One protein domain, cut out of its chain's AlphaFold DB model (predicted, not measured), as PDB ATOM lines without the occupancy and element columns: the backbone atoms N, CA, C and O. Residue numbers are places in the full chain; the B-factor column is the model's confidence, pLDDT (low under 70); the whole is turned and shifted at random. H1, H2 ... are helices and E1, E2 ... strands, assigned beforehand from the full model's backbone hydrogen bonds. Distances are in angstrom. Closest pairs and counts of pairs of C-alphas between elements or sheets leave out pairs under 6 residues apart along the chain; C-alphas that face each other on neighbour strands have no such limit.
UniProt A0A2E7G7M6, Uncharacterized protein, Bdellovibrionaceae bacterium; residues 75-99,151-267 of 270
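This is residues 75 to 99 and 151 to 267 of the 270 residues of an uncharacterized protein of Bdellovibrionaceae bacterium (UniProt A0A2E7G7M6). A strongly twisted four-stranded sheet makes one end of the model; H3 and H5 cover one face of it side by side, and the small helix H4 sits over the opposite face. Off the sheet, two pairs of helices pack on these: H1 and H2 touch each other and H3, while H6 and H7 form a helical hairpin that touches the end of H3, with H6 also touching H5; where helices touch in this domain, they are mostly crossed. The printed part has 142 residues, with seven named helices and four named strands in the order H1 H2 H3 E1 H4 E2 E3 E4 H5 H6 H7; the mixed sheet runs E1 E2 E3 E4, and the class is mixed, helices and strands. The whole is compact and rounded, with a radius of gyration of the C-alphas of 14.4 A and spans of 41 by 34 by 28 A.

The strands are E1, residues 184 to 186, E2, 199 to 205, 18.5 A long, E3, 208 to 215, 22.1 A, and E4, 218 to 222. The helices are H1, residues 84 to 94, 15.7 A, H2, 151 to 157, H3, 165 to 179, 20.9 A, H4, 187 to 192, H5, 225 to 236, 16.7 A, H6, 241 to 250, 14.4 A, and H7, 255 to 267, 19.2 A. H1 begins at C-alpha 84 (-166.876, 47.125, 2.378), E3 at C-alpha 208 (-175.417, 58.940, 20.549), and H7 ends at C-alpha 267 (-170.044, 23.878, 3.645).

E2, E3 and E4 form a meander, each strand the antiparallel neighbour of the one before; N 201 and O 212 are 2.9 A apart, N 213 and O 220 2.8 A. E1 is parallel to E2, with N 185 and O 200 at 2.8 A; E1, H4, E2 form a strand-helix-strand unit, a helix between parallel neighbour strands, with a right-handed crossover. H5 is on the sheet at a height of 8.5 A, and H3 is on the same face at 9.5 A. H4 is on the opposite face. H3 is the hub, touching five helices: H5 at Phe 168 and Ile 225, C-alphas 5.6 A apart, H1 at Ser 171 and Val 88, 6.1 A, H2 at Ala 170 and Val 155, 5.9 A, H6 at Ala 179 and Gly 242, 4.6 A, and H7 at Met 178 and Ala 262, 4.6 A. H6 and H7 form a helical hairpin at a steep tilt of 41 degrees. Every O i to N i+4 pair is within hydrogen-bond range in H1, H2, H3, H5 and H6, 7 of 9 are in H7, and 0 of 2 in H4, where 3 of 3 O i to N i+3 pairs are.

The C-alphas farthest apart, of Glu 206 and Ser 257, are 43.7 A apart. Residues 100 to 150 are not printed, and C-alphas 99 and 151 are 8.1 A apart across the cut. Of the links printed whole, none is long. Mean pLDDT of the printed part is 72.5; 46 residues are under 70, among them 75 to 83, 92 to 99 and 254 to 267.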
ATOM      1  N   THR A  75    -158.835  59.498  19.249       57.72
ATOM      2  CA  THR A  75    -159.813  60.135  18.381       57.72
ATOM      3  C   THR A  75    -159.264  60.133  16.965       57.72
ATOM      4  O   THR A  75    -158.251  60.764  16.686       57.72
ATOM      5  N   GLU A  76    -160.001  59.436  16.100       60.19
ATOM      6  CA  GLU A  76    -159.942  59.504  14.640       60.19
ATOM      7  C   GLU A  76    -158.893  58.629  13.940       60.19
ATOM      8  O   GLU A  76    -157.691  58.684  14.183       60.19
ATOM      9  N   TYR A  77    -159.403  57.839  12.996       56.56
ATOM     10  CA  TYR A  77    -158.664  57.008  12.056       56.56
ATOM     11  C   TYR A  77    -159.403  57.063  10.714       56.56
ATOM     12  O   TYR A  77    -160.636  57.065  10.698       56.56
ATOM     13  N   GLN A  78    -158.671  57.151   9.604       55.19
ATOM     14  CA  GLN A  78    -159.239  57.201   8.255       55.19
ATOM     15  C   GLN A  78    -158.507  56.197   7.368       55.19
ATOM     16  O   GLN A  78    -157.277  56.232   7.289       55.19
ATOM     17  N   VAL A  79    -159.249  55.328   6.678       56.94
ATOM     18  CA  VAL A  79    -158.659  54.305   5.800       56.94
ATOM     19  C   VAL A  79    -159.085  54.487   4.345       56.94
ATOM     20  O   VAL A  79    -160.241  54.761   4.045       56.94
ATOM     21  N   GLY A  80    -158.141  54.297   3.416       52.41
ATOM     22  CA  GLY A  80    -158.374  54.313   1.967       52.41
ATOM     23  C   GLY A  80    -158.460  52.913   1.352       52.41
ATOM     24  O   GLY A  80    -157.539  52.504   0.650       52.41
ATOM     25  N   LEU A  81    -159.543  52.170   1.603       56.38
ATOM     26  CA  LEU A  81    -159.806  50.850   0.997       56.38
ATOM     27  C   LEU A  81    -161.194  50.803   0.332       56.38
ATOM     28  O   LEU A  81    -162.017  51.694   0.539       56.38
ATOM     29  N   LEU A  82    -161.441  49.790  -0.515       58.97
ATOM     30  CA  LEU A  82    -162.728  49.587  -1.201       58.97
ATOM     31  C   LEU A  82    -163.917  49.658  -0.220       58.97
ATOM     32  O   LEU A  82    -163.799  49.176   0.907       58.97
ATOM     33  N   PRO A  83    -165.088  50.176  -0.643       67.25
ATOM     34  CA  PRO A  83    -166.255  50.237   0.222       67.25
ATOM     35  C   PRO A  83    -166.739  48.819   0.526       67.25
ATOM     36  O   PRO A  83    -167.355  48.158  -0.311       67.25
ATOM     37  N   ILE A  84    -166.458  48.383   1.752       71.38
ATOM     38  CA  ILE A  84    -166.876  47.125   2.378       71.38
ATOM     39  C   ILE A  84    -168.332  46.753   2.061       71.38
ATOM     40  O   ILE A  84    -168.634  45.588   1.813       71.38
ATOM     41  N   ASN A  85    -169.212  47.751   1.981       72.06
ATOM     42  CA  ASN A  85    -170.628  47.604   1.649       72.06
ATOM     43  C   ASN A  85    -170.851  46.777   0.372       72.06
ATOM     44  O   ASN A  85    -171.762  45.955   0.311       72.06
ATOM     45  N   ARG A  86    -169.999  46.958  -0.647       72.44
ATOM     46  CA  ARG A  86    -170.105  46.210  -1.904       72.44
ATOM     47  C   ARG A  86    -169.745  44.737  -1.722       72.44
ATOM     48  O   ARG A  86    -170.444  43.886  -2.258       72.44
ATOM     49  N   LEU A  87    -168.687  44.443  -0.965       74.31
ATOM     50  CA  LEU A  87    -168.272  43.069  -0.672       74.31
ATOM     51  C   LEU A  87    -169.371  42.318   0.091       74.31
ATOM     52  O   LEU A  87    -169.742  41.211  -0.290       74.31
ATOM     53  N   VAL A  88    -169.917  42.958   1.125       73.75
ATOM     54  CA  VAL A  88    -170.997  42.411   1.956       73.75
ATOM     55  C   VAL A  88    -172.252  42.145   1.120       73.75
ATOM     56  O   VAL A  88    -172.812  41.053   1.192       73.75
ATOM     57  N   SER A  89    -172.656  43.100   0.275       72.50
ATOM     58  CA  SER A  89    -173.798  42.925  -0.629       72.50
ATOM     59  C   SER A  89    -173.578  41.781  -1.625       72.50
ATOM     60  O   SER A  89    -174.464  40.950  -1.800       72.50
ATOM     61  N   GLU A  90    -172.400  41.700  -2.257       73.25
ATOM     62  CA  GLU A  90    -172.089  40.640  -3.228       73.25
ATOM     63  C   GLU A  90    -172.049  39.245  -2.579       73.25
ATOM     64  O   GLU A  90    -172.485  38.272  -3.198       73.25
ATOM     65  N   PHE A  91    -171.560  39.128  -1.339       73.00
ATOM     66  CA  PHE A  91    -171.597  37.870  -0.590       73.00
ATOM     67  C   PHE A  91    -173.026  37.476  -0.204       73.00
ATOM     68  O   PHE A  91    -173.433  36.334  -0.427       73.00
ATOM     69  N   ALA A  92    -173.810  38.414   0.331       68.88
ATOM     70  CA  ALA A  92    -175.198  38.166   0.706       68.88
ATOM     71  C   ALA A  92    -176.055  37.751  -0.499       68.88
ATOM     72  O   ALA A  92    -176.905  36.873  -0.388       68.88
ATOM     73  N   ASP A  93    -175.806  38.311  -1.685       69.56
ATOM     74  CA  ASP A  93    -176.515  37.900  -2.897       69.56
ATOM     75  C   ASP A  93    -176.204  36.456  -3.311       69.56
ATOM     76  O   ASP A  93    -177.076  35.770  -3.861       69.56
ATOM     77  N   ARG A  94    -174.995  35.974  -3.008       66.56
ATOM     78  CA  ARG A  94    -174.502  34.639  -3.375       66.56
ATOM     79  C   ARG A  94    -174.747  33.569  -2.313       66.56
ATOM     80  O   ARG A  94    -174.541  32.397  -2.607       66.56
ATOM     81  N   THR A  95    -175.208  33.942  -1.119       60.62
ATOM     82  CA  THR A  95    -175.443  33.015   0.000       60.62
ATOM     83  C   THR A  95    -176.881  33.070   0.505       60.62
ATOM     84  O   THR A  95    -177.594  34.050   0.315       60.62
ATOM     85  N   SER A  96    -177.351  31.987   1.119       54.75
ATOM     86  CA  SER A  96    -178.709  31.880   1.663       54.75
ATOM     87  C   SER A  96    -178.661  31.355   3.095       54.75
ATOM     88  O   SER A  96    -179.163  30.270   3.377       54.75
ATOM     89  N   PHE A  97    -178.014  32.087   4.002       55.44
ATOM     90  CA  PHE A  97    -177.990  31.698   5.413       55.44
ATOM     91  C   PHE A  97    -179.250  32.179   6.138       55.44
ATOM     92  O   PHE A  97    -179.605  33.361   6.096       55.44
ATOM     93  N   ALA A  98    -179.908  31.239   6.816       48.81
ATOM     94  CA  ALA A  98    -181.023  31.481   7.731       48.81
ATOM     95  C   ALA A  98    -180.575  31.534   9.209       48.81
ATOM     96  O   ALA A  98    -181.371  31.861  10.078       48.81
ATOM     97  N   SER A  99    -179.314  31.202   9.509       50.16
ATOM     98  CA  SER A  99    -178.872  30.790  10.850       50.16
ATOM     99  C   SER A  99    -178.492  31.913  11.821       50.16
ATOM    100  O   SER A  99    -178.350  31.635  13.005       50.16
ATOM    101  N   LEU A 151    -180.452  36.519   6.418       68.88
ATOM    102  CA  LEU A 151    -179.432  37.581   6.446       68.88
ATOM    103  C   LEU A 151    -179.349  38.329   5.102       68.88
ATOM    104  O   LEU A 151    -179.180  39.544   5.070       68.88
ATOM    105  N   LYS A 152    -179.557  37.609   3.995       69.62
ATOM    106  CA  LYS A 152    -179.660  38.159   2.639       69.62
ATOM    107  C   LYS A 152    -180.738  39.237   2.490       69.62
ATOM    108  O   LYS A 152    -180.485  40.272   1.881       69.62
ATOM    109  N   GLU A 153    -181.933  39.012   3.025       71.06
ATOM    110  CA  GLU A 153    -183.042  39.970   2.930       71.06
ATOM    111  C   GLU A 153    -182.837  41.161   3.882       71.06
ATOM    112  O   GLU A 153    -183.145  42.302   3.528       71.06
ATOM    113  N   ILE A 154    -182.191  40.933   5.032       70.38
ATOM    114  CA  ILE A 154    -181.734  42.009   5.922       70.38
ATOM    115  C   ILE A 154    -180.720  42.895   5.182       70.38
ATOM    116  O   ILE A 154    -180.954  44.086   5.019       70.38
ATOM    117  N   VAL A 155    -179.635  42.328   4.642       70.00
ATOM    118  CA  VAL A 155    -178.573  43.063   3.924       70.00
ATOM    119  C   VAL A 155    -179.115  43.899   2.758       70.00
ATOM    120  O   VAL A 155    -178.702  45.047   2.584       70.00
ATOM    121  N   LYS A 156    -180.075  43.367   1.995       70.75
ATOM    122  CA  LYS A 156    -180.727  44.098   0.895       70.75
ATOM    123  C   LYS A 156    -181.599  45.263   1.358       70.75
ATOM    124  O   LYS A 156    -181.726  46.244   0.632       70.75
ATOM    125  N   SER A 157    -182.232  45.144   2.524       68.50
ATOM    126  CA  SER A 157    -183.131  46.175   3.057       68.50
ATOM    127  C   SER A 157    -182.399  47.266   3.840       68.50
ATOM    128  O   SER A 157    -182.962  48.337   4.080       68.50
ATOM    129  N   VAL A 158    -181.136  47.040   4.216       70.50
ATOM    130  CA  VAL A 158    -180.367  48.009   4.993       70.50
ATOM    131  C   VAL A 158    -179.911  49.200   4.145       70.50
ATOM    132  O   VAL A 158    -179.314  49.057   3.080       70.50
ATOM    133  N   ALA A 159    -180.117  50.412   4.667       67.62
ATOM    134  CA  ALA A 159    -179.510  51.618   4.117       67.62
ATOM    135  C   ALA A 159    -178.009  51.681   4.456       67.62
ATOM    136  O   ALA A 159    -177.628  51.898   5.607       67.62
ATOM    137  N   TRP A 160    -177.157  51.531   3.444       65.50
ATOM    138  CA  TRP A 160    -175.694  51.527   3.548       65.50
ATOM    139  C   TRP A 160    -175.100  52.943   3.627       65.50
ATOM    140  O   TRP A 160    -174.389  53.374   2.720       65.50
ATOM    141  N   ASN A 161    -175.401  53.686   4.691       64.12
ATOM    142  CA  ASN A 161    -174.731  54.957   4.989       64.12
ATOM    143  C   ASN A 161    -173.816  54.818   6.221       64.12
ATOM    144  O   ASN A 161    -173.999  53.910   7.031       64.12
ATOM    145  N   SER A 162    -172.798  55.679   6.322       53.09
ATOM    146  CA  SER A 162    -171.717  55.603   7.324       53.09
ATOM    147  C   SER A 162    -172.192  55.638   8.774       53.09
ATOM    148  O   SER A 162    -171.474  55.160   9.650       53.09
ATOM    149  N   ASP A 163    -173.395  56.164   8.997       61.19
ATOM    150  CA  ASP A 163    -173.942  56.455  10.317       61.19
ATOM    151  C   ASP A 163    -175.038  55.446  10.704       61.19
ATOM    152  O   ASP A 163    -175.571  55.477  11.816       61.19
ATOM    153  N   ASN A 164    -175.387  54.522   9.801       71.50
ATOM    154  CA  ASN A 164    -176.430  53.542  10.049       71.50
ATOM    155  C   ASN A 164    -175.882  52.314  10.773       71.50
ATOM    156  O   ASN A 164    -175.413  51.352  10.167       71.50
ATOM    157  N   VAL A 165    -176.071  52.300  12.085       68.88
ATOM    158  CA  VAL A 165    -175.787  51.173  12.984       68.88
ATOM    159  C   VAL A 165    -176.385  49.833  12.503       68.88
ATOM    160  O   VAL A 165    -175.808  48.772  12.716       68.88
ATOM    161  N   THR A 166    -177.506  49.858  11.785       72.06
ATOM    162  CA  THR A 166    -178.105  48.670  11.141       72.06
ATOM    163  C   THR A 166    -177.176  48.095  10.062       72.06
ATOM    164  O   THR A 166    -176.942  46.890  10.010       72.06
ATOM    165  N   GLY A 167    -176.595  48.967   9.226       71.25
ATOM    166  CA  GLY A 167    -175.609  48.606   8.194       71.25
ATOM    167  C   GLY A 167    -174.322  48.087   8.792       71.25
ATOM    168  O   GLY A 167    -173.718  47.161   8.253       71.25
ATOM    169  N   PHE A 168    -173.952  48.615   9.955       75.50
ATOM    170  CA  PHE A 168    -172.819  48.122  10.717       75.50
ATOM    171  C   PHE A 168    -173.027  46.661  11.102       75.50
ATOM    172  O   PHE A 168    -172.246  45.811  10.694       75.50
ATOM    173  N   PHE A 169    -174.115  46.345  11.806       76.50
ATOM    174  CA  PHE A 169    -174.377  44.977  12.252       76.50
ATOM    175  C   PHE A 169    -174.531  43.993  11.100       76.50
ATOM    176  O   PHE A 169    -173.961  42.905  11.160       76.50
ATOM    177  N   ALA A 170    -175.222  44.391  10.029       75.25
ATOM    178  CA  ALA A 170    -175.308  43.581   8.821       75.25
ATOM    179  C   ALA A 170    -173.912  43.292   8.239       75.25
ATOM    180  O   ALA A 170    -173.631  42.152   7.879       75.25
ATOM    181  N   SER A 171    -173.012  44.284   8.211       76.56
ATOM    182  CA  SER A 171    -171.623  44.104   7.758       76.56
ATOM    183  C   SER A 171    -170.847  43.133   8.632       76.56
ATOM    184  O   SER A 171    -170.232  42.208   8.115       76.56
ATOM    185  N   VAL A 172    -170.866  43.357   9.947       78.50
ATOM    186  CA  VAL A 172    -170.065  42.591  10.906       78.50
ATOM    187  C   VAL A 172    -170.478  41.130  10.905       78.50
ATOM    188  O   VAL A 172    -169.630  40.254  10.792       78.50
ATOM    189  N   ILE A 173    -171.784  40.872  10.962       76.19
ATOM    190  CA  ILE A 173    -172.315  39.510  10.964       76.19
ATOM    191  C   ILE A 173    -172.029  38.841   9.628       76.19
ATOM    192  O   ILE A 173    -171.549  37.718   9.616       76.19
ATOM    193  N   THR A 174    -172.208  39.544   8.507       74.69
ATOM    194  CA  THR A 174    -171.865  38.976   7.197       74.69
ATOM    195  C   THR A 174    -170.379  38.633   7.093       74.69
ATOM    196  O   THR A 174    -170.040  37.562   6.604       74.69
ATOM    197  N   MET A 175    -169.479  39.491   7.579       76.25
ATOM    198  CA  MET A 175    -168.046  39.178   7.594       76.25
ATOM    199  C   MET A 175    -167.717  38.013   8.522       76.25
ATOM    200  O   MET A 175    -166.908  37.158   8.163       76.25
ATOM    201  N   ARG A 176    -168.386  37.930   9.672       76.50
ATOM    202  CA  ARG A 176    -168.235  36.800  10.582       76.50
ATOM    203  C   ARG A 176    -168.729  35.494   9.959       76.50
ATOM    204  O   ARG A 176    -168.108  34.466  10.179       76.50
ATOM    205  N   GLU A 177    -169.748  35.521   9.108       73.94
ATOM    206  CA  GLU A 177    -170.117  34.345   8.310       73.94
ATOM    207  C   GLU A 177    -169.056  34.007   7.255       73.94
ATOM    208  O   GLU A 177    -168.768  32.838   7.018       73.94
ATOM    209  N   MET A 178    -168.456  35.021   6.627       72.94
ATOM    210  CA  MET A 178    -167.434  34.836   5.592       72.94
ATOM    211  C   MET A 178    -166.109  34.289   6.127       72.94
ATOM    212  O   MET A 178    -165.417  33.581   5.401       72.94
ATOM    213  N   ALA A 179    -165.709  34.700   7.330       71.00
ATOM    214  CA  ALA A 179    -164.344  34.509   7.822       71.00
ATOM    215  C   ALA A 179    -164.244  34.297   9.338       71.00
ATOM    216  O   ALA A 179    -163.157  34.398   9.895       71.00
ATOM    217  N   ARG A 180    -165.369  34.070  10.034       72.88
ATOM    218  CA  ARG A 180    -165.453  33.953  11.508       72.88
ATOM    219  C   ARG A 180    -164.924  35.168  12.270       72.88
ATOM    220  O   ARG A 180    -164.701  35.101  13.474       72.88
ATOM    221  N   PHE A 181    -164.824  36.297  11.578       72.75
ATOM    222  CA  PHE A 181    -164.232  37.535  12.052       72.75
ATOM    223  C   PHE A 181    -164.931  38.744  11.402       72.75
ATOM    224  O   PHE A 181    -165.335  38.639  10.241       72.75
ATOM    225  N   PRO A 182    -165.049  39.914  12.058       75.50
ATOM    226  CA  PRO A 182    -164.614  40.247  13.420       75.50
ATOM    227  C   PRO A 182    -165.640  39.928  14.515       75.50
ATOM    228  O   PRO A 182    -166.835  39.779  14.251       75.50
ATOM    229  N   GLU A 183    -165.175  39.878  15.766       81.62
ATOM    230  CA  GLU A 183    -166.054  39.853  16.940       81.62
ATOM    231  C   GLU A 183    -166.749  41.204  17.166       81.62
ATOM    232  O   GLU A 183    -166.233  42.265  16.801       81.62
ATOM    233  N   LEU A 184    -167.931  41.154  17.790       82.75
ATOM    234  CA  LEU A 184    -168.784  42.311  18.042       82.75
ATOM    235  C   LEU A 184    -169.194  42.399  19.511       82.75
ATOM    236  O   LEU A 184    -169.898  41.530  20.026       82.75
ATOM    237  N   TYR A 185    -168.871  43.529  20.128       79.25
ATOM    238  CA  TYR A 185    -169.279  43.890  21.476       79.25
ATOM    239  C   TYR A 185    -170.214  45.102  21.452       79.25
ATOM    240  O   TYR A 185    -170.030  46.054  20.693       79.25
ATOM    241  N   VAL A 186    -171.252  45.091  22.286       76.56
ATOM    242  CA  VAL A 186    -172.242  46.176  22.341       76.56
ATOM    243  C   VAL A 186    -172.460  46.601  23.786       76.56
ATOM    244  O   VAL A 186    -172.747  45.777  24.654       76.56
ATOM    245  N   GLY A 187    -172.351  47.904  24.046       74.00
ATOM    246  CA  GLY A 187    -172.586  48.491  25.360       74.00
ATOM    247  C   GLY A 187    -171.676  47.888  26.428       74.00
ATOM    248  O   GLY A 187    -170.457  47.885  26.290       74.00
ATOM    249  N   SER A 188    -172.264  47.359  27.500       65.38
ATOM    250  CA  SER A 188    -171.496  46.790  28.613       65.38
ATOM    251  C   SER A 188    -170.741  45.503  28.276       65.38
ATOM    252  O   SER A 188    -169.864  45.119  29.044       65.38
ATOM    253  N   ASP A 189    -171.066  44.827  27.168       68.88
ATOM    254  CA  ASP A 189    -170.366  43.596  26.766       68.88
ATOM    255  C   ASP A 189    -168.912  43.864  26.379       68.88
ATOM    256  O   ASP A 189    -168.095  42.956  26.423       68.88
ATOM    257  N   ILE A 190    -168.577  45.118  26.070       71.44
ATOM    258  CA  ILE A 190    -167.207  45.557  25.806       71.44
ATOM    259  C   ILE A 190    -166.271  45.227  26.979       71.44
ATOM    260  O   ILE A 190    -165.099  44.966  26.757       71.44
ATOM    261  N   ALA A 191    -166.778  45.162  28.214       63.50
ATOM    262  CA  ALA A 191    -165.971  44.754  29.366       63.50
ATOM    263  C   ALA A 191    -165.504  43.286  29.307       63.50
ATOM    264  O   ALA A 191    -164.619  42.908  30.058       63.50
ATOM    265  N   ALA A 192    -166.104  42.454  28.450       65.69
ATOM    266  CA  ALA A 192    -165.656  41.084  28.214       65.69
ATOM    267  C   ALA A 192    -164.683  40.969  27.030       65.69
ATOM    268  O   ALA A 192    -164.205  39.868  26.764       65.69
ATOM    269  N   ALA A 193    -164.434  42.064  26.304       65.75
ATOM    270  CA  ALA A 193    -163.506  42.060  25.188       65.75
ATOM    271  C   ALA A 193    -162.074  41.926  25.709       65.75
ATOM    272  O   ALA A 193    -161.671  42.642  26.626       65.75
ATOM    273  N   ASP A 194    -161.305  41.035  25.092       75.12
ATOM    274  CA  ASP A 194    -159.863  41.001  25.289       75.12
ATOM    275  C   ASP A 194    -159.256  42.240  24.601       75.12
ATOM    276  O   ASP A 194    -159.392  42.382  23.382       75.12
ATOM    277  N   PRO A 195    -158.627  43.167  25.346       71.62
ATOM    278  CA  PRO A 195    -158.115  44.408  24.781       71.62
ATOM    279  C   PRO A 195    -156.940  44.194  23.815       71.62
ATOM    280  O   PRO A 195    -156.622  45.105  23.046       71.62
ATOM    281  N   ASP A 196    -156.309  43.017  23.822       77.38
ATOM    282  CA  ASP A 196    -155.236  42.659  22.893       77.38
ATOM    283  C   ASP A 196    -155.767  42.007  21.607       77.38
ATOM    284  O   ASP A 196    -155.052  41.944  20.603       77.38
ATOM    285  N   VAL A 197    -157.036  41.589  21.591       81.81
ATOM    286  CA  VAL A 197    -157.690  41.012  20.414       81.81
ATOM    287  C   VAL A 197    -158.474  42.096  19.670       81.81
ATOM    288  O   VAL A 197    -159.368  42.722  20.244       81.81
ATOM    289  N   PRO A 198    -158.194  42.329  18.373       87.00
ATOM    290  CA  PRO A 198    -158.933  43.309  17.593       87.00
ATOM    291  C   PRO A 198    -160.417  42.950  17.490       87.00
ATOM    292  O   PRO A 198    -160.783  41.925  16.915       87.00
ATOM    293  N   ALA A 199    -161.276  43.825  17.999       86.12
ATOM    294  CA  ALA A 199    -162.714  43.626  18.003       86.12
ATOM    295  C   ALA A 199    -163.473  44.924  17.739       86.12
ATOM    296  O   ALA A 199    -162.997  46.040  17.972       86.12
ATOM    297  N   LEU A 200    -164.699  44.768  17.255       87.31
ATOM    298  CA  LEU A 200    -165.608  45.878  17.045       87.31
ATOM    299  C   LEU A 200    -166.469  46.120  18.269       87.31
ATOM    300  O   LEU A 200    -166.939  45.190  18.921       87.31
ATOM    301  N   ALA A 201    -166.732  47.391  18.531       84.12
ATOM    302  CA  ALA A 201    -167.507  47.822  19.671       84.12
ATOM    303  C   ALA A 201    -168.506  48.914  19.291       84.12
ATOM    304  O   ALA A 201    -168.208  49.809  18.501       84.12
ATOM    305  N   VAL A 202    -169.695  48.876  19.889       82.94
ATOM    306  CA  VAL A 202    -170.649  49.991  19.835       82.94
ATOM    307  C   VAL A 202    -170.934  50.467  21.242       82.94
ATOM    308  O   VAL A 202    -171.409  49.697  22.076       82.94
ATOM    309  N   LEU A 203    -170.678  51.746  21.499       79.56
ATOM    310  CA  LEU A 203    -170.856  52.339  22.816       79.56
ATOM    311  C   LEU A 203    -171.798  53.538  22.746       79.56
ATOM    312  O   LEU A 203    -171.763  54.319  21.800       79.56
ATOM    313  N   GLN A 204    -172.668  53.686  23.743       75.88
ATOM    314  CA  GLN A 204    -173.537  54.852  23.849       75.88
ATOM    315  C   GLN A 204    -172.826  55.959  24.635       75.88
ATOM    316  O   GLN A 204    -172.567  55.814  25.828       75.88
ATOM    317  N   LEU A 205    -172.507  57.062  23.959       70.81
ATOM    318  CA  LEU A 205    -171.915  58.269  24.533       70.81
ATOM    319  C   LEU A 205    -172.877  59.435  24.328       70.81
ATOM    320  O   LEU A 205    -173.270  59.696  23.196       70.81
ATOM    321  N   GLU A 206    -173.237  60.145  25.401       70.94
ATOM    322  CA  GLU A 206    -174.008  61.403  25.321       70.94
ATOM    323  C   GLU A 206    -175.280  61.288  24.454       70.94
ATOM    324  O   GLU A 206    -175.586  62.147  23.631       70.94
ATOM    325  N   SER A 207    -176.017  60.182  24.609       66.50
ATOM    326  CA  SER A 207    -177.230  59.869  23.831       66.50
ATOM    327  C   SER A 207    -177.011  59.587  22.336       66.50
ATOM    328  O   SER A 207    -177.980  59.473  21.591       66.50
ATOM    329  N   GLN A 208    -175.766  59.404  21.892       72.50
ATOM    330  CA  GLN A 208    -175.417  58.940  20.549       72.50
ATOM    331  C   GLN A 208    -174.663  57.612  20.600       72.50
ATOM    332  O   GLN A 208    -173.811  57.387  21.458       72.50
ATOM    333  N   HIS A 209    -174.931  56.730  19.642       77.56
ATOM    334  CA  HIS A 209    -174.101  55.543  19.455       77.56
ATOM    335  C   HIS A 209    -172.814  55.936  18.734       77.56
ATOM    336  O   HIS A 209    -172.842  56.615  17.707       77.56
ATOM    337  N   LYS A 210    -171.682  55.520  19.294       81.56
ATOM    338  CA  LYS A 210    -170.357  55.675  18.708       81.56
ATOM    339  C   LYS A 210    -169.830  54.302  18.334       81.56
ATOM    340  O   LYS A 210    -169.932  53.348  19.109       81.56
ATOM    341  N   LEU A 211    -169.296  54.230  17.123       83.62
ATOM    342  CA  LEU A 211    -168.570  53.072  16.640       83.62
ATOM    343  C   LEU A 211    -167.155  53.143  17.198       83.62
ATOM    344  O   LEU A 211    -166.510  54.196  17.166       83.62
ATOM    345  N   CYS A 212    -166.695  52.015  17.712       86.38
ATOM    346  CA  CYS A 212    -165.413  51.886  18.364       86.38
ATOM    347  C   CYS A 212    -164.696  50.631  17.867       86.38
ATOM    348  O   CYS A 212    -165.317  49.640  17.479       86.38
ATOM    349  N   VAL A 213    -163.376  50.682  17.928       88.31
ATOM    350  CA  VAL A 213    -162.484  49.542  17.745       88.31
ATOM    351  C   VAL A 213    -161.736  49.332  19.048       88.31
ATOM    352  O   VAL A 213    -161.241  50.297  19.629       88.31
ATOM    353  N   ILE A 214    -161.679  48.088  19.499       86.06
ATOM    354  CA  ILE A 214    -160.857  47.658  20.626       86.06
ATOM    355  C   ILE A 214    -159.706  46.854  20.049       86.06
ATOM    356  O   ILE A 214    -159.913  46.051  19.142       86.06
ATOM    357  N   GLY A 215    -158.503  47.092  20.541       84.50
ATOM    358  CA  GLY A 215    -157.330  46.319  20.166       84.50
ATOM    359  C   GLY A 215    -156.058  47.045  20.569       84.50
ATOM    360  O   GLY A 215    -156.049  48.273  20.690       84.50
ATOM    361  N   ASN A 216    -154.972  46.293  20.741       83.50
ATOM    362  CA  ASN A 216    -153.683  46.809  21.210       83.50
ATOM    363  C   ASN A 216    -153.781  47.586  22.541       83.50
ATOM    364  O   ASN A 216    -153.089  48.590  22.720       83.50
ATOM    365  N   GLY A 217    -154.668  47.178  23.454       79.38
ATOM    366  CA  GLY A 217    -154.850  47.856  24.739       79.38
ATOM    367  C   GLY A 217    -155.630  49.175  24.676       79.38
ATOM    368  O   GLY A 217    -155.719  49.875  25.684       79.38
ATOM    369  N   GLU A 218    -156.177  49.552  23.517       84.31
ATOM    370  CA  GLU A 218    -156.798  50.860  23.298       84.31
ATOM    371  C   GLU A 218    -158.244  50.748  22.803       84.31
ATOM    372  O   GLU A 218    -158.627  49.794  22.123       84.31
ATOM    373  N   LEU A 219    -159.038  51.784  23.099       85.38
ATOM    374  CA  LEU A 219    -160.355  51.993  22.506       85.38
ATOM    375  C   LEU A 219    -160.291  53.186  21.551       85.38
ATOM    376  O   LEU A 219    -160.095  54.335  21.954       85.38
ATOM    377  N   THR A 220    -160.484  52.924  20.264       88.25
ATOM    378  CA  THR A 220    -160.435  53.942  19.211       88.25
ATOM    379  C   THR A 220    -161.838  54.265  18.728       88.25
ATOM    380  O   THR A 220    -162.553  53.381  18.262       88.25
ATOM    381  N   ILE A 221    -162.237  55.537  18.810       86.56
ATOM    382  CA  ILE A 221    -163.519  55.997  18.263       86.56
ATOM    383  C   ILE A 221    -163.331  56.302  16.780       86.56
ATOM    384  O   ILE A 221    -162.454  57.082  16.396       86.56
ATOM    385  N   VAL A 222    -164.185  55.710  15.952       81.69
ATOM    386  CA  VAL A 222    -164.112  55.804  14.492       81.69
ATOM    387  C   VAL A 222    -165.320  56.537  13.923       81.69
ATOM    388  O   VAL A 222    -166.390  56.597  14.530       81.69
ATOM    389  N   ARG A 223    -165.127  57.143  12.748       76.44
ATOM    390  CA  ARG A 223    -166.133  58.000  12.104       76.44
ATOM    391  C   ARG A 223    -167.125  57.222  11.251       76.44
ATOM    392  O   ARG A 223    -168.221  57.711  11.015       76.44
ATOM    393  N   SER A 224    -166.744  56.039  10.777       74.81
ATOM    394  CA  SER A 224    -167.593  55.229   9.914       74.81
ATOM    395  C   SER A 224    -167.429  53.736  10.174       74.81
ATOM    396  O   SER A 224    -166.403  53.262  10.662       74.81
ATOM    397  N   ILE A 225    -168.454  52.992   9.769       73.94
ATOM    398  CA  ILE A 225    -168.491  51.523   9.727       73.94
ATOM    399  C   ILE A 225    -167.306  50.955   8.953       73.94
ATOM    400  O   ILE A 225    -166.695  49.969   9.363       73.94
ATOM    401  N   VAL A 226    -166.980  51.598   7.832       75.00
ATOM    402  CA  VAL A 226    -165.908  51.165   6.939       75.00
ATOM    403  C   VAL A 226    -164.554  51.330   7.623       75.00
ATOM    404  O   VAL A 226    -163.752  50.399   7.579       75.00
ATOM    405  N   ASP A 227    -164.321  52.457   8.301       78.94
ATOM    406  CA  ASP A 227    -163.081  52.689   9.050       78.94
ATOM    407  C   ASP A 227    -162.923  51.675  10.186       78.94
ATOM    408  O   ASP A 227    -161.844  51.108  10.348       78.94
ATOM    409  N   ALA A 228    -164.007  51.405  10.924       81.69
ATOM    410  CA  ALA A 228    -164.025  50.436  12.018       81.69
ATOM    411  C   ALA A 228    -163.562  49.051  11.547       81.69
ATOM    412  O   ALA A 228    -162.624  48.465  12.085       81.69
ATOM    413  N   LEU A 229    -164.214  48.550  10.497       80.75
ATOM    414  CA  LEU A 229    -163.952  47.229   9.944       80.75
ATOM    415  C   LEU A 229    -162.559  47.142   9.323       80.75
ATOM    416  O   LEU A 229    -161.846  46.173   9.563       80.75
ATOM    417  N   CYS A 230    -162.144  48.158   8.564       80.31
ATOM    418  CA  CYS A 230    -160.806  48.187   7.980       80.31
ATOM    419  C   CYS A 230    -159.721  48.183   9.055       80.31
ATOM    420  O   CYS A 230    -158.730  47.475   8.905       80.31
ATOM    421  N   MET A 231    -159.894  48.963  10.123       85.31
ATOM    422  CA  MET A 231    -158.940  49.020  11.225       85.31
ATOM    423  C   MET A 231    -158.811  47.656  11.905       85.31
ATOM    424  O   MET A 231    -157.704  47.145  12.031       85.31
ATOM    425  N   VAL A 232    -159.936  47.029  12.256       87.31
ATOM    426  CA  VAL A 232    -159.945  45.707  12.896       87.31
ATOM    427  C   VAL A 232    -159.312  44.640  12.000       87.31
ATOM    428  O   VAL A 232    -158.446  43.893  12.451       87.31
ATOM    429  N   LEU A 233    -159.651  44.619  10.708       85.06
ATOM    430  CA  LEU A 233    -159.038  43.707   9.738       85.06
ATOM    431  C   LEU A 233    -157.529  43.942   9.586       85.06
ATOM    432  O   LEU A 233    -156.763  42.987   9.513       85.06
ATOM    433  N   GLN A 234    -157.078  45.198   9.554       84.88
ATOM    434  CA  GLN A 234    -155.654  45.537   9.471       84.88
ATOM    435  C   GLN A 234    -154.875  45.111  10.716       84.88
ATOM    436  O   GLN A 234    -153.734  44.667  10.580       84.88
ATOM    437  N   MET A 235    -155.474  45.251  11.899       86.94
ATOM    438  CA  MET A 235    -154.871  44.821  13.161       86.94
ATOM    439  C   MET A 235    -154.780  43.291  13.236       86.94
ATOM    440  O   MET A 235    -153.769  42.771  13.690       86.94
ATOM    441  N   ALA A 236    -155.794  42.574  12.741       84.62
ATOM    442  CA  ALA A 236    -155.855  41.116  12.811       84.62
ATOM    443  C   ALA A 236    -155.148  40.380  11.656       84.62
ATOM    444  O   ALA A 236    -154.864  39.193  11.786       84.62
ATOM    445  N   GLN A 237    -154.824  41.046  10.538       82.56
ATOM    446  CA  GLN A 237    -154.308  40.383   9.321       82.56
ATOM    447  C   GLN A 237    -153.031  39.545   9.530       82.56
ATOM    448  O   GLN A 237    -152.717  38.704   8.695       82.56
ATOM    449  N   SER A 238    -152.245  39.816  10.578       81.38
ATOM    450  CA  SER A 238    -151.015  39.071  10.881       81.38
ATOM    451  C   SER A 238    -151.245  37.795  11.686       81.38
ATOM    452  O   SER A 238    -150.342  36.967  11.761       81.38
ATOM    453  N   SER A 239    -152.406  37.662  12.324       80.69
ATOM    454  CA  SER A 239    -152.720  36.590  13.275       80.69
ATOM    455  C   SER A 239    -153.966  35.788  12.903       80.69
ATOM    456  O   SER A 239    -154.190  34.743  13.502       80.69
ATOM    457  N   ASP A 240    -154.762  36.262  11.943       83.00
ATOM    458  CA  ASP A 240    -156.001  35.624  11.504       83.00
ATOM    459  C   ASP A 240    -156.040  35.481   9.971       83.00
ATOM    460  O   ASP A 240    -156.017  36.466   9.221       83.00
ATOM    461  N   ASP A 241    -156.097  34.231   9.504       79.88
ATOM    462  CA  ASP A 241    -156.110  33.888   8.077       79.88
ATOM    463  C   ASP A 241    -157.385  34.384   7.370       79.88
ATOM    464  O   ASP A 241    -157.350  34.755   6.189       79.88
ATOM    465  N   GLY A 242    -158.508  34.459   8.092       78.62
ATOM    466  CA  GLY A 242    -159.771  35.003   7.606       78.62
ATOM    467  C   GLY A 242    -159.677  36.508   7.350       78.62
ATOM    468  O   GLY A 242    -160.019  36.986   6.261       78.62
ATOM    469  N   ALA A 243    -159.119  37.259   8.301       81.44
ATOM    470  CA  ALA A 243    -158.856  38.689   8.159       81.44
ATOM    471  C   ALA A 243    -157.896  38.976   6.991       81.44
ATOM    472  O   ALA A 243    -158.161  39.859   6.166       81.44
ATOM    473  N   ALA A 244    -156.815  38.198   6.860       81.25
ATOM    474  CA  ALA A 244    -155.875  38.313   5.745       81.25
ATOM    475  C   ALA A 244    -156.558  38.070   4.386       81.25
ATOM    476  O   ALA A 244    -156.306  38.784   3.409       81.25
ATOM    477  N   THR A 245    -157.458  37.089   4.331       78.06
ATOM    478  CA  THR A 245    -158.227  36.735   3.134       78.06
ATOM    479  C   THR A 245    -159.184  37.855   2.725       78.06
ATOM    480  O   THR A 245    -159.158  38.287   1.568       78.06
ATOM    481  N   ILE A 246    -159.957  38.415   3.663       77.56
ATOM    482  CA  ILE A 246    -160.841  39.563   3.396       77.56
ATOM    483  C   ILE A 246    -160.031  40.775   2.911       77.56
ATOM    484  O   ILE A 246    -160.419  41.441   1.948       77.56
ATOM    485  N   MET A 247    -158.875  41.050   3.520       79.44
ATOM    486  CA  MET A 247    -158.027  42.179   3.130       79.44
ATOM    487  C   MET A 247    -157.508  42.071   1.691       79.44
ATOM    488  O   MET A 247    -157.497  43.077   0.978       79.44
ATOM    489  N   LYS A 248    -157.157  40.868   1.220       78.06
ATOM    490  CA  LYS A 248    -156.787  40.636  -0.190       78.06
ATOM    491  C   LYS A 248    -157.939  40.953  -1.147       78.06
ATOM    492  O   LYS A 248    -157.709  41.548  -2.203       78.06
ATOM    493  N   VAL A 249    -159.184  40.632  -0.774       74.31
ATOM    494  CA  VAL A 249    -160.379  40.999  -1.564       74.31
ATOM    495  C   VAL A 249    -160.550  42.510  -1.619       74.31
ATOM    496  O   VAL A 249    -160.718  43.073  -2.702       74.31
ATOM    497  N   LEU A 250    -160.465  43.182  -0.467       74.38
ATOM    498  CA  LEU A 250    -160.622  44.636  -0.365       74.38
ATOM    499  C   LEU A 250    -159.520  45.410  -1.102       74.38
ATOM    500  O   LEU A 250    -159.740  46.550  -1.513       74.38
ATOM    501  N   ARG A 251    -158.352  44.798  -1.317       76.38
ATOM    502  CA  ARG A 251    -157.264  45.347  -2.143       76.38
ATOM    503  C   ARG A 251    -157.341  44.944  -3.622       76.38
ATOM    504  O   ARG A 251    -156.543  45.428  -4.416       76.38
ATOM    505  N   LYS A 252    -158.327  44.124  -4.015       71.56
ATOM    506  CA  LYS A 252    -158.474  43.519  -5.358       71.56
ATOM    507  C   LYS A 252    -157.283  42.651  -5.789       71.56
ATOM    508  O   LYS A 252    -157.048  42.496  -6.984       71.56
ATOM    509  N   GLU A 253    -156.537  42.102  -4.839       72.12
ATOM    510  CA  GLU A 253    -155.326  41.325  -5.124       72.12
ATOM    511  C   GLU A 253    -155.666  39.897  -5.567       72.12
ATOM    512  O   GLU A 253    -155.079  39.397  -6.522       72.12
ATOM    513  N   ASP A 254    -156.646  39.261  -4.918       67.25
ATOM    514  CA  ASP A 254    -157.118  37.919  -5.278       67.25
ATOM    515  C   ASP A 254    -158.574  37.713  -4.839       67.25
ATOM    516  O   ASP A 254    -158.878  37.170  -3.777       67.25
ATOM    517  N   THR A 255    -159.506  38.207  -5.654       64.06
ATOM    518  CA  THR A 255    -160.940  38.146  -5.345       64.06
ATOM    519  C   THR A 255    -161.517  36.742  -5.485       64.06
ATOM    520  O   THR A 255    -162.474  36.415  -4.791       64.06
ATOM    521  N   THR A 256    -160.967  35.901  -6.366       64.44
ATOM    522  CA  THR A 256    -161.535  34.574  -6.656       64.44
ATOM    523  C   THR A 256    -161.182  33.565  -5.572       64.44
ATOM    524  O   THR A 256    -162.088  32.905  -5.066       64.44
ATOM    525  N   SER A 257    -159.914  33.484  -5.154       62.44
ATOM    526  CA  SER A 257    -159.500  32.535  -4.110       62.44
ATOM    527  C   SER A 257    -160.091  32.896  -2.752       62.44
ATOM    528  O   SER A 257    -160.503  32.021  -1.997       62.44
ATOM    529  N   ALA A 258    -160.188  34.188  -2.451       60.47
ATOM    530  CA  ALA A 258    -160.708  34.644  -1.172       60.47
ATOM    531  C   ALA A 258    -162.234  34.520  -1.058       60.47
ATOM    532  O   ALA A 258    -162.743  34.153  -0.001       60.47
ATOM    533  N   LEU A 259    -162.971  34.736  -2.154       63.06
ATOM    534  CA  LEU A 259    -164.390  34.384  -2.202       63.06
ATOM    535  C   LEU A 259    -164.579  32.865  -2.099       63.06
ATOM    536  O   LEU A 259    -165.432  32.415  -1.346       63.06
ATOM    537  N   ALA A 260    -163.768  32.065  -2.799       64.31
ATOM    538  CA  ALA A 260    -163.833  30.607  -2.709       64.31
ATOM    539  C   ALA A 260    -163.567  30.090  -1.284       64.31
ATOM    540  O   ALA A 260    -164.284  29.203  -0.836       64.31
ATOM    541  N   HIS A 261    -162.609  30.674  -0.558       63.72
ATOM    542  CA  HIS A 261    -162.361  30.369   0.855       63.72
ATOM    543  C   HIS A 261    -163.586  30.683   1.727       63.72
ATOM    544  O   HIS A 261    -164.050  29.816   2.465       63.72
ATOM    545  N   ALA A 262    -164.162  31.881   1.571       57.88
ATOM    546  CA  ALA A 262    -165.362  32.295   2.301       57.88
ATOM    547  C   ALA A 262    -166.583  31.398   2.011       57.88
ATOM    548  O   ALA A 262    -167.432  31.194   2.874       57.88
ATOM    549  N   PHE A 263    -166.680  30.838   0.801       57.56
ATOM    550  CA  PHE A 263    -167.756  29.910   0.443       57.56
ATOM    551  C   PHE A 263    -167.477  28.459   0.878       57.56
ATOM    552  O   PHE A 263    -168.421  27.754   1.230       57.56
ATOM    553  N   ALA A 264    -166.218  28.010   0.892       57.81
ATOM    554  CA  ALA A 264    -165.840  26.629   1.212       57.81
ATOM    555  C   ALA A 264    -165.924  26.300   2.713       57.81
ATOM    556  O   ALA A 264    -166.349  25.202   3.076       57.81
ATOM    557  N   GLU A 265    -165.589  27.242   3.601       50.19
ATOM    558  CA  GLU A 265    -165.738  27.028   5.051       50.19
ATOM    559  C   GLU A 265    -167.206  26.929   5.489       50.19
ATOM    560  O   GLU A 265    -167.511  26.267   6.482       50.19
ATOM    561  N   SER A 266    -168.130  27.515   4.720       46.44
ATOM    562  CA  SER A 266    -169.566  27.459   5.015       46.44
ATOM    563  C   SER A 266    -170.205  26.089   4.764       46.44
ATOM    564  O   SER A 266    -171.238  25.774   5.347       46.44
ATOM    565  N   THR A 267    -169.577  25.246   3.934       41.41
ATOM    566  CA  THR A 267    -170.044  23.878   3.645       41.41
ATOM    567  C   THR A 267    -169.571  22.831   4.655       41.41
ATOM    568  O   THR A 267    -169.963  21.675   4.551       41.41
TER     569      THR A 267